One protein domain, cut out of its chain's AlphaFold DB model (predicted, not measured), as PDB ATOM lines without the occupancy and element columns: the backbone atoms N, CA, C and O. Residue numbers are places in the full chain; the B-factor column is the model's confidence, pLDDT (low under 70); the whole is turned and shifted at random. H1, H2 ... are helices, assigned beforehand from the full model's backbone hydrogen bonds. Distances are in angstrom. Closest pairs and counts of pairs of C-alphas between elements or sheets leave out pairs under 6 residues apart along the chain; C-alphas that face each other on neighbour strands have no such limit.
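This is residues 9 to 82 of the 162 residues of the protein "uncharacterized protein LOC113505456" of Trichoplusia ni (UniProt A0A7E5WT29). H3, the longest helix, and H2 follow each other as a wide, open V, with H1 near the first residues of H2 and residues 9 to 27, with no named element, running from beside H3 to H1. Residues 36 to 42 and 73 to 82 stick out at opposite ends. The 74 printed residues hold three named helices, H1, H2 and H3 in order, and no named strand: all helix, only just extended, close to loose, radius of gyration of the C-alphas 17.4 A, spans 50 by 29 by 17 A.

H3, residues 63 to 78, is apart from H2, residues 43 to 56, and from H1, residues 28 to 36. H1 and H2 are close but not clearly touching; their closest C-alphas, Met 34 and Tyr 44, are 7.2 A apart. They run opposite ways at a steep tilt of 47 degrees. Every O i to N i+4 pair is within hydrogen-bond range in H1 and H2, 10 of 12 in H3.

H3 spans 23.4 A, ending at C-alpha 78 (160.856, 101.324, 119.114); H2 spans 19.4 A; H1 spans 12.5 A from C-alpha 28 (141.068, 79.323, 83.713).

The farthest C-alphas, Thr 38 and Lys 80, are 50.6 A apart. The printed part has no cut; both helix links are short. Residues 24 and 37 to 43 have pLDDT under 70.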
ATOM      1  N   PRO A   9     160.010 107.286 104.828       80.25
ATOM      2  CA  PRO A   9     160.733 106.351 105.678       80.25
ATOM      3  C   PRO A   9     161.738 105.531 104.862       80.25
ATOM      4  O   PRO A   9     161.406 104.967 103.818       80.25
ATOM      5  N   GLU A  10     162.972 105.454 105.358       85.81
ATOM      6  CA  GLU A  10     164.052 104.679 104.744       85.81
ATOM      7  C   GLU A  10     164.058 103.228 105.259       85.81
ATOM      8  O   GLU A  10     163.932 102.970 106.465       85.81
ATOM      9  N   TYR A  11     164.232 102.283 104.330       88.69
ATOM     10  CA  TYR A  11     164.230 100.834 104.579       88.69
ATOM     11  C   TYR A  11     165.521 100.189 104.043       88.69
ATOM     12  O   TYR A  11     165.520  99.646 102.931       88.69
ATOM     13  N   PRO A  12     166.649 100.308 104.771       88.75
ATOM     14  CA  PRO A  12     167.971  99.945 104.258       88.75
ATOM     15  C   PRO A  12     168.150  98.440 104.005       88.75
ATOM     16  O   PRO A  12     168.862  98.073 103.072       88.75
ATOM     17  N   GLY A  13     167.489  97.557 104.760       89.12
ATOM     18  CA  GLY A  13     167.578  96.105 104.551       89.12
ATOM     19  C   GLY A  13     166.728  95.600 103.382       89.12
ATOM     20  O   GLY A  13     166.913  94.474 102.930       89.12
ATOM     21  N   CYS A  14     165.851  96.441 102.825       90.19
ATOM     22  CA  CYS A  14     164.980  96.078 101.708       90.19
ATOM     23  C   CYS A  14     165.446  96.615 100.346       90.19
ATOM     24  O   CYS A  14     164.715  96.490  99.364       90.19
ATOM     25  N   VAL A  15     166.646  97.201 100.259       88.25
ATOM     26  CA  VAL A  15     167.198  97.790  99.019       88.25
ATOM     27  C   VAL A  15     167.440  96.739  97.928       88.25
ATOM     28  O   VAL A  15     167.380  97.042  96.740       88.25
ATOM     29  N   GLN A  16     167.675  95.488  98.327       88.88
ATOM     30  CA  GLN A  16     167.958  94.377  97.416       88.88
ATOM     31  C   GLN A  16     166.719  93.934  96.618       88.88
ATOM     32  O   GLN A  16     166.847  93.436  95.500       88.88
ATOM     33  N   PHE A  17     165.516  94.147  97.161       87.31
ATOM     34  CA  PHE A  17     164.271  93.753  96.512       87.31
ATOM     35  C   PHE A  17     163.820  94.832  95.529       87.31
ATOM     36  O   PHE A  17     163.467  95.951  95.910       87.31
ATOM     37  N   LYS A  18     163.804  94.487  94.241       83.88
ATOM     38  CA  LYS A  18     163.255  95.355  93.197       83.88
ATOM     39  C   LYS A  18     161.747  95.155  93.092       83.88
ATOM     40  O   LYS A  18     161.234  94.068  93.335       83.88
ATOM     41  N   LYS A  19     161.035  96.214  92.701       78.00
ATOM     42  CA  LYS A  19     159.614  96.114  92.360       78.00
ATOM     43  C   LYS A  19     159.489  95.293  91.077       78.00
ATOM     44  O   LYS A  19     159.812  95.782  89.996       78.00
ATOM     45  N   GLU A  20     159.047  94.053  91.213       80.12
ATOM     46  CA  GLU A  20     158.720  93.201  90.075       80.12
ATOM     47  C   GLU A  20     157.504  93.770  89.339       80.12
ATOM     48  O   GLU A  20     156.603  94.355  89.954       80.12
ATOM     49  N   ARG A  21     157.482  93.631  88.012       78.44
ATOM     50  CA  ARG A  21     156.277  93.939  87.236       78.44
ATOM     51  C   ARG A  21     155.230  92.862  87.532       78.44
ATOM     52  O   ARG A  21     155.620  91.708  87.706       78.44
ATOM     53  N   PRO A  22     153.937  93.210  87.599       72.75
ATOM     54  CA  PRO A  22     152.894  92.204  87.725       72.75
ATOM     55  C   PRO A  22     152.985  91.264  86.522       72.75
ATOM     56  O   PRO A  22     152.751  91.674  85.390       72.75
ATOM     57  N   ASN A  23     153.396  90.024  86.769       70.69
ATOM     58  CA  ASN A  23     153.368  88.957  85.783       70.69
ATOM     59  C   ASN A  23     152.386  87.913  86.298       70.69
ATOM     60  O   ASN A  23     152.764  87.006  87.037       70.69
ATOM     61  N   PHE A  24     151.109  88.123  85.989       69.44
ATOM     62  CA  PHE A  24     150.048  87.211  86.385       69.44
ATOM     63  C   PHE A  24     149.417  86.595  85.142       69.44
ATOM     64  O   PHE A  24     148.652  87.277  84.459       69.44
ATOM     65  N   PRO A  25     149.732  85.321  84.835       71.50
ATOM     66  CA  PRO A  25     148.946  84.578  83.870       71.50
ATOM     67  C   PRO A  25     147.558  84.353  84.477       71.50
ATOM     68  O   PRO A  25     147.429  83.823  85.581       71.50
ATOM     69  N   ILE A  26     146.523  84.808  83.777       76.81
ATOM     70  CA  ILE A  26     145.135  84.585  84.177       76.81
ATOM     71  C   ILE A  26     144.857  83.091  83.994       76.81
ATOM     72  O   ILE A  26     144.905  82.589  82.873       76.81
ATOM     73  N   THR A  27     144.632  82.369  85.092       84.75
ATOM     74  CA  THR A  27     144.282  80.945  85.052       84.75
ATOM     75  C   THR A  27     142.803  80.766  84.717       84.75
ATOM     76  O   THR A  27     141.973  81.621  85.037       84.75
ATOM     77  N   GLU A  28     142.456  79.637  84.095       85.06
ATOM     78  CA  GLU A  28     141.068  79.323  83.713       85.06
ATOM     79  C   GLU A  28     140.115  79.313  84.917       85.06
ATOM     80  O   GLU A  28     138.974  79.747  84.807       85.06
ATOM     81  N   GLU A  29     140.597  78.910  86.095       85.38
ATOM     82  CA  GLU A  29     139.818  78.904  87.340       85.38
ATOM     83  C   GLU A  29     139.400  80.312  87.784       85.38
ATOM     84  O   GLU A  29     138.253  80.535  88.175       85.38
ATOM     85  N   VAL A  30     140.320  81.279  87.704       80.38
ATOM     86  CA  VAL A  30     140.050  82.682  88.057       80.38
ATOM     87  C   VAL A  30     139.084  83.292  87.050       80.38
ATOM     88  O   VAL A  30     138.160  84.011  87.427       80.38
ATOM     89  N   LEU A  31     139.255  82.951  85.772       79.81
ATOM     90  CA  LEU A  31     138.366  83.381  84.702       79.81
ATOM     91  C   LEU A  31     136.948  82.837  84.923       79.81
ATOM     92  O   LEU A  31     135.991  83.604  84.866       79.81
ATOM     93  N   HIS A  32     136.823  81.559  85.286       83.88
ATOM     94  CA  HIS A  32     135.548  80.927  85.617       83.88
ATOM     95  C   HIS A  32     134.866  81.608  86.816       83.88
ATOM     96  O   HIS A  32     133.678  81.925  86.756       83.88
ATOM     97  N   GLN A  33     135.607  81.914  87.885       80.69
ATOM     98  CA  GLN A  33     135.069  82.661  89.032       80.69
ATOM     99  C   GLN A  33     134.576  84.059  88.637       80.69
ATOM    100  O   GLN A  33     133.487  84.460  89.041       80.69
ATOM    101  N   MET A  34     135.329  84.777  87.802       76.31
ATOM    102  CA  MET A  34     134.925  86.099  87.309       76.31
ATOM    103  C   MET A  34     133.686  86.033  86.412       76.31
ATOM    104  O   MET A  34     132.871  86.953  86.446       76.31
ATOM    105  N   THR A  35     133.527  84.956  85.632       75.12
ATOM    106  CA  THR A  35     132.349  84.758  84.776       75.12
ATOM    107  C   THR A  35     131.087  84.399  85.545       75.12
ATOM    108  O   THR A  35     130.014  84.615  85.008       75.12
ATOM    109  N   LEU A  36     131.176  83.879  86.773       78.81
ATOM    110  CA  LEU A  36     129.990  83.597  87.593       78.81
ATOM    111  C   LEU A  36     129.332  84.882  88.124       78.81
ATOM    112  O   LEU A  36     128.127  84.906  88.354       78.81
ATOM    113  N   ASP A  37     130.095  85.970  88.241       69.81
ATOM    114  CA  ASP A  37     129.578  87.290  88.594       69.81
ATOM    115  C   ASP A  37     129.069  88.039  87.339       69.81
ATOM    116  O   ASP A  37     129.622  89.067  86.932       69.81
ATOM    117  N   THR A  38     128.030  87.520  86.682       59.34
ATOM    118  CA  THR A  38     127.558  87.979  85.356       59.34
ATOM    119  C   THR A  38     126.803  89.312  85.327       59.34
ATOM    120  O   THR A  38     126.305  89.691  84.269       59.34
ATOM    121  N   GLU A  39     126.644  90.030  86.440       64.94
ATOM    122  CA  GLU A  39     125.621  91.085  86.478       64.94
ATOM    123  C   GLU A  39     125.926  92.311  85.599       64.94
ATOM    124  O   GLU A  39     124.976  92.945  85.149       64.94
ATOM    125  N   ILE A  40     127.185  92.648  85.263       55.00
ATOM    126  CA  ILE A  40     127.458  93.800  84.375       55.00
ATOM    127  C   ILE A  40     128.785  93.643  83.592       55.00
ATOM    128  O   ILE A  40     129.875  93.692  84.160       55.00
ATOM    129  N   LEU A  41     128.713  93.515  82.259       57.91
ATOM    130  CA  LEU A  41     129.859  93.340  81.342       57.91
ATOM    131  C   LEU A  41     130.983  94.418  81.359       57.91
ATOM    132  O   LEU A  41     132.116  94.046  81.059       57.91
ATOM    133  N   PRO A  42     130.784  95.701  81.740       56.31
ATOM    134  CA  PRO A  42     131.886  96.660  81.891       56.31
ATOM    135  C   PRO A  42     132.828  96.332  83.062       56.31
ATOM    136  O   PRO A  42     133.859  96.979  83.220       56.31
ATOM    137  N   LEU A  43     132.480  95.357  83.909       66.00
ATOM    138  CA  LEU A  43     133.244  95.014  85.105       66.00
ATOM    139  C   LEU A  43     134.364  94.004  84.846       66.00
ATOM    140  O   LEU A  43     135.180  93.821  85.736       66.00
ATOM    141  N   TYR A  44     134.429  93.332  83.694       72.88
ATOM    142  CA  TYR A  44     135.395  92.240  83.523       72.88
ATOM    143  C   TYR A  44     136.850  92.732  83.506       72.88
ATOM    144  O   TYR A  44     137.657  92.284  84.317       72.88
ATOM    145  N   GLU A  45     137.177  93.708  82.654       76.56
ATOM    146  CA  GLU A  45     138.525  94.297  82.603       76.56
ATOM    147  C   GLU A  45     138.897  94.971  83.926       76.56
ATOM    148  O   GLU A  45     140.014  94.812  84.413       76.56
ATOM    149  N   MET A  46     137.936  95.659  84.550       82.25
ATOM    150  CA  MET A  46     138.116  96.279  85.859       82.25
ATOM    151  C   MET A  46     138.382  95.231  86.947       82.25
ATOM    152  O   MET A  46     139.293  95.406  87.744       82.25
ATOM    153  N   LYS A  47     137.652  94.108  86.952       79.31
ATOM    154  CA  LYS A  47     137.860  92.997  87.892       79.31
ATOM    155  C   LYS A  47     139.193  92.300  87.667       79.31
ATOM    156  O   LYS A  47     139.822  91.903  88.644       79.31
ATOM    157  N   ILE A  48     139.637  92.154  86.419       80.44
ATOM    158  CA  ILE A  48     140.975  91.632  86.124       80.44
ATOM    159  C   ILE A  48     142.039  92.586  86.659       80.44
ATOM    160  O   ILE A  48     142.958  92.132  87.340       80.44
ATOM    161  N   ASP A  49     141.929  93.882  86.367       83.25
ATOM    162  CA  ASP A  49     142.892  94.886  86.827       83.25
ATOM    163  C   ASP A  49     142.915  94.957  88.361       83.25
ATOM    164  O   ASP A  49     143.978  94.883  88.977       83.25
ATOM    165  N   ASP A  50     141.749  94.972  89.006       84.69
ATOM    166  CA  ASP A  50     141.629  94.917  90.462       84.69
ATOM    167  C   ASP A  50     142.245  93.639  91.026       84.69
ATOM    168  O   ASP A  50     143.052  93.705  91.954       84.69
ATOM    169  N   TYR A  51     141.943  92.477  90.448       82.81
ATOM    170  CA  TYR A  51     142.538  91.209  90.862       82.81
ATOM    171  C   TYR A  51     144.069  91.243  90.747       82.81
ATOM    172  O   TYR A  51     144.769  90.889  91.700       82.81
ATOM    173  N   GLN A  52     144.606  91.737  89.627       83.50
ATOM    174  CA  GLN A  52     146.048  91.896  89.423       83.50
ATOM    175  C   GLN A  52     146.661  92.842  90.463       83.50
ATOM    176  O   GLN A  52     147.711  92.529  91.036       83.50
ATOM    177  N   ARG A  53     146.002  93.968  90.753       83.94
ATOM    178  CA  ARG A  53     146.433  94.946  91.765       83.94
ATOM    179  C   ARG A  53     146.401  94.365  93.172       83.94
ATOM    180  O   ARG A  53     147.376  94.534  93.902       83.94
ATOM    181  N   PHE A  54     145.334  93.669  93.556       85.06
ATOM    182  CA  PHE A  54     145.221  93.031  94.867       85.06
ATOM    183  C   PHE A  54     146.276  91.948  95.041       85.06
ATOM    184  O   PHE A  54     146.937  91.883  96.080       85.06
ATOM    185  N   HIS A  55     146.473  91.128  94.015       82.12
ATOM    186  CA  HIS A  55     147.406  90.023  94.091       82.12
ATOM    187  C   HIS A  55     148.862  90.510  94.098       82.12
ATOM    188  O   HIS A  55     149.644  90.053  94.932       82.12
ATOM    189  N   HIS A  56     149.231  91.485  93.256       83.12
ATOM    190  CA  HIS A  56     150.568  92.111  93.246       83.12
ATOM    191  C   HIS A  56     150.832  93.007  94.463       83.12
ATOM    192  O   HIS A  56     151.963  93.107  94.942       83.12
ATOM    193  N   GLY A  57     149.791  93.654  94.983       81.19
ATOM    194  CA  GLY A  57     149.836  94.473  96.193       81.19
ATOM    195  C   GLY A  57     149.804  93.662  97.488       81.19
ATOM    196  O   GLY A  57     149.904  94.240  98.570       81.19
ATOM    197  N   SER A  58     149.670  92.336  97.406       84.94
ATOM    198  CA  SER A  58     149.608  91.482  98.587       84.94
ATOM    199  C   SER A  58     150.986  91.285  99.227       84.94
ATOM    200  O   SER A  58     152.012  91.157  98.559       84.94
ATOM    201  N   LEU A  59     151.004  91.168 100.557       86.94
ATOM    202  CA  LEU A  59     152.204  90.815 101.327       86.94
ATOM    203  C   LEU A  59     152.732  89.403 101.022       86.94
ATOM    204  O   LEU A  59     153.856  89.093 101.399       86.94
ATOM    205  N   ARG A  60     151.921  88.535 100.400       84.69
ATOM    206  CA  ARG A  60     152.279  87.131 100.141       84.69
ATOM    207  C   ARG A  60     153.163  86.974  98.910       84.69
ATOM    208  O   ARG A  60     154.046  86.128  98.911       84.69
ATOM    209  N   THR A  61     152.910  87.763  97.874       82.44
ATOM    210  CA  THR A  61     153.621  87.676  96.590       82.44
ATOM    211  C   THR A  61     154.701  88.738  96.445       82.44
ATOM    212  O   THR A  61     155.706  88.518  95.777       82.44
ATOM    213  N   ASN A  62     154.518  89.898  97.077       88.25
ATOM    214  CA  ASN A  62     155.416  91.027  96.920       88.25
ATOM    215  C   ASN A  62     156.503  91.027  97.996       88.25
ATOM    216  O   ASN A  62     156.339  91.596  99.080       88.25
ATOM    217  N   ASN A  63     157.649  90.429  97.666       88.69
ATOM    218  CA  ASN A  63     158.810  90.327  98.556       88.69
ATOM    219  C   ASN A  63     159.307  91.696  99.057       88.69
ATOM    220  O   ASN A  63     159.689  91.840 100.220       88.69
ATOM    221  N   MET A  64     159.259  92.724  98.201       90.06
ATOM    222  CA  MET A  64     159.658  94.085  98.567       90.06
ATOM    223  C   MET A  64     158.727  94.664  99.639       90.06
ATOM    224  O   MET A  64     159.189  95.210 100.646       90.06
ATOM    225  N   LEU A  65     157.417  94.545  99.421       88.94
ATOM    226  CA  LEU A  65     156.395  95.043 100.338       88.94
ATOM    227  C   LEU A  65     156.434  94.273 101.666       88.94
ATOM    228  O   LEU A  65     156.398  94.890 102.728       88.94
ATOM    229  N   TYR A  66     156.618  92.952 101.605       92.06
ATOM    230  CA  TYR A  66     156.809  92.093 102.772       92.06
ATOM    231  C   TYR A  66     158.018  92.506 103.616       92.06
ATOM    232  O   TYR A  66     157.891  92.705 104.828       92.06
ATOM    233  N   CYS A  67     159.177  92.710 102.984       92.44
ATOM    234  CA  CYS A  67     160.383  93.158 103.677       92.44
ATOM    235  C   CYS A  67     160.159  94.505 104.382       92.44
ATOM    236  O   CYS A  67     160.423  94.637 105.581       92.44
ATOM    237  N   ARG A  68     159.613  95.498 103.663       92.06
ATOM    238  CA  ARG A  68     159.357  96.840 104.217       92.06
ATOM    239  C   ARG A  68     158.363  96.802 105.369       92.06
ATOM    240  O   ARG A  68     158.545  97.512 106.355       92.06
ATOM    241  N   TRP A  69     157.339  95.960 105.268       91.62
ATOM    242  CA  TRP A  69     156.366  95.757 106.334       91.62
ATOM    243  C   TRP A  69     157.008  95.158 107.589       91.62
ATOM    244  O   TRP A  69     156.766  95.638 108.695       91.62
ATOM    245  N   LYS A  70     157.887  94.165 107.427       92.88
ATOM    246  CA  LYS A  70     158.624  93.557 108.541       92.88
ATOM    247  C   LYS A  70     159.551  94.560 109.232       92.88
ATOM    248  O   LYS A  70     159.543  94.649 110.460       92.88
ATOM    249  N   GLU A  71     160.305  95.349 108.467       91.81
ATOM    250  CA  GLU A  71     161.130  96.429 109.023       91.81
ATOM    251  C   GLU A  71     160.288  97.510 109.710       91.81
ATOM    252  O   GLU A  71     160.665  98.007 110.772       91.81
ATOM    253  N   TYR A  72     159.144  97.873 109.124       90.44
ATOM    254  CA  TYR A  72     158.209  98.811 109.730       90.44
ATOM    255  C   TYR A  72     157.728  98.296 111.086       90.44
ATOM    256  O   TYR A  72     157.862  99.012 112.073       90.44
ATOM    257  N   LEU A  73     157.257  97.049 111.168       91.00
ATOM    258  CA  LEU A  73     156.822  96.442 112.428       91.00
ATOM    259  C   LEU A  73     157.933  96.435 113.483       91.00
ATOM    260  O   LEU A  73     157.669  96.776 114.633       91.00
ATOM    261  N   ALA A  74     159.173  96.120 113.097       88.69
ATOM    262  CA  ALA A  74     160.313  96.180 114.011       88.69
ATOM    263  C   ALA A  74     160.534  97.602 114.559       88.69
ATOM    264  O   ALA A  74     160.769  97.781 115.755       88.69
ATOM    265  N   LYS A  75     160.402  98.625 113.705       86.50
ATOM    266  CA  LYS A  75     160.565 100.030 114.105       86.50
ATOM    267  C   LYS A  75     159.384 100.542 114.931       86.50
ATOM    268  O   LYS A  75     159.624 101.238 115.909       86.50
ATOM    269  N   VAL A  76     158.142 100.166 114.617       84.88
ATOM    270  CA  VAL A  76     156.903 100.667 115.257       84.88
ATOM    271  C   VAL A  76     156.918 100.564 116.779       84.88
ATOM    272  O   VAL A  76     156.411 101.462 117.452       84.88
ATOM    273  N   PHE A  77     157.489  99.491 117.327       80.00
ATOM    274  CA  PHE A  77     157.581  99.314 118.779       80.00
ATOM    275  C   PHE A  77     158.689 100.159 119.417       80.00
ATOM    276  O   PHE A  77     158.584 100.523 120.584       80.00
ATOM    277  N   THR A  78     159.729 100.496 118.655       81.38
ATOM    278  CA  THR A  78     160.856 101.324 119.114       81.38
ATOM    279  C   THR A  78     160.618 102.821 118.923       81.38
ATOM    280  O   THR A  78     161.220 103.639 119.622       81.38
ATOM    281  N   THR A  79     159.744 103.207 117.990       76.94
ATOM    282  CA  THR A  79     159.440 104.611 117.723       76.94
ATOM    283  C   THR A  79     158.737 105.221 118.930       76.94
ATOM    284  O   THR A  79     157.717 104.711 119.396       76.94
ATOM    285  N   LYS A  80     159.251 106.355 119.419       79.62
ATOM    286  CA  LYS A  80     158.572 107.142 120.453       79.62
ATOM    287  C   LYS A  80     157.192 107.541 119.930       79.62
ATOM    288  O   LYS A  80     157.085 108.317 118.982       79.62
ATOM    289  N   ARG A  81     156.142 106.977 120.530       78.81
ATOM    290  CA  ARG A  81     154.758 107.368 120.260       78.81
ATOM    291  C   ARG A  81     154.527 108.730 120.893       78.81
ATOM    292  O   ARG A  81     154.256 108.825 122.086       78.81
ATOM    293  N   GLU A  82     154.675 109.778 120.101       78.62
ATOM    294  CA  GLU A  82     154.175 111.089 120.492       78.62
ATOM    295  C   GLU A  82     152.657 111.098 120.275       78.62
ATOM    296  O   GLU A  82     152.189 110.622 119.231       78.62
TER     297      GLU A  82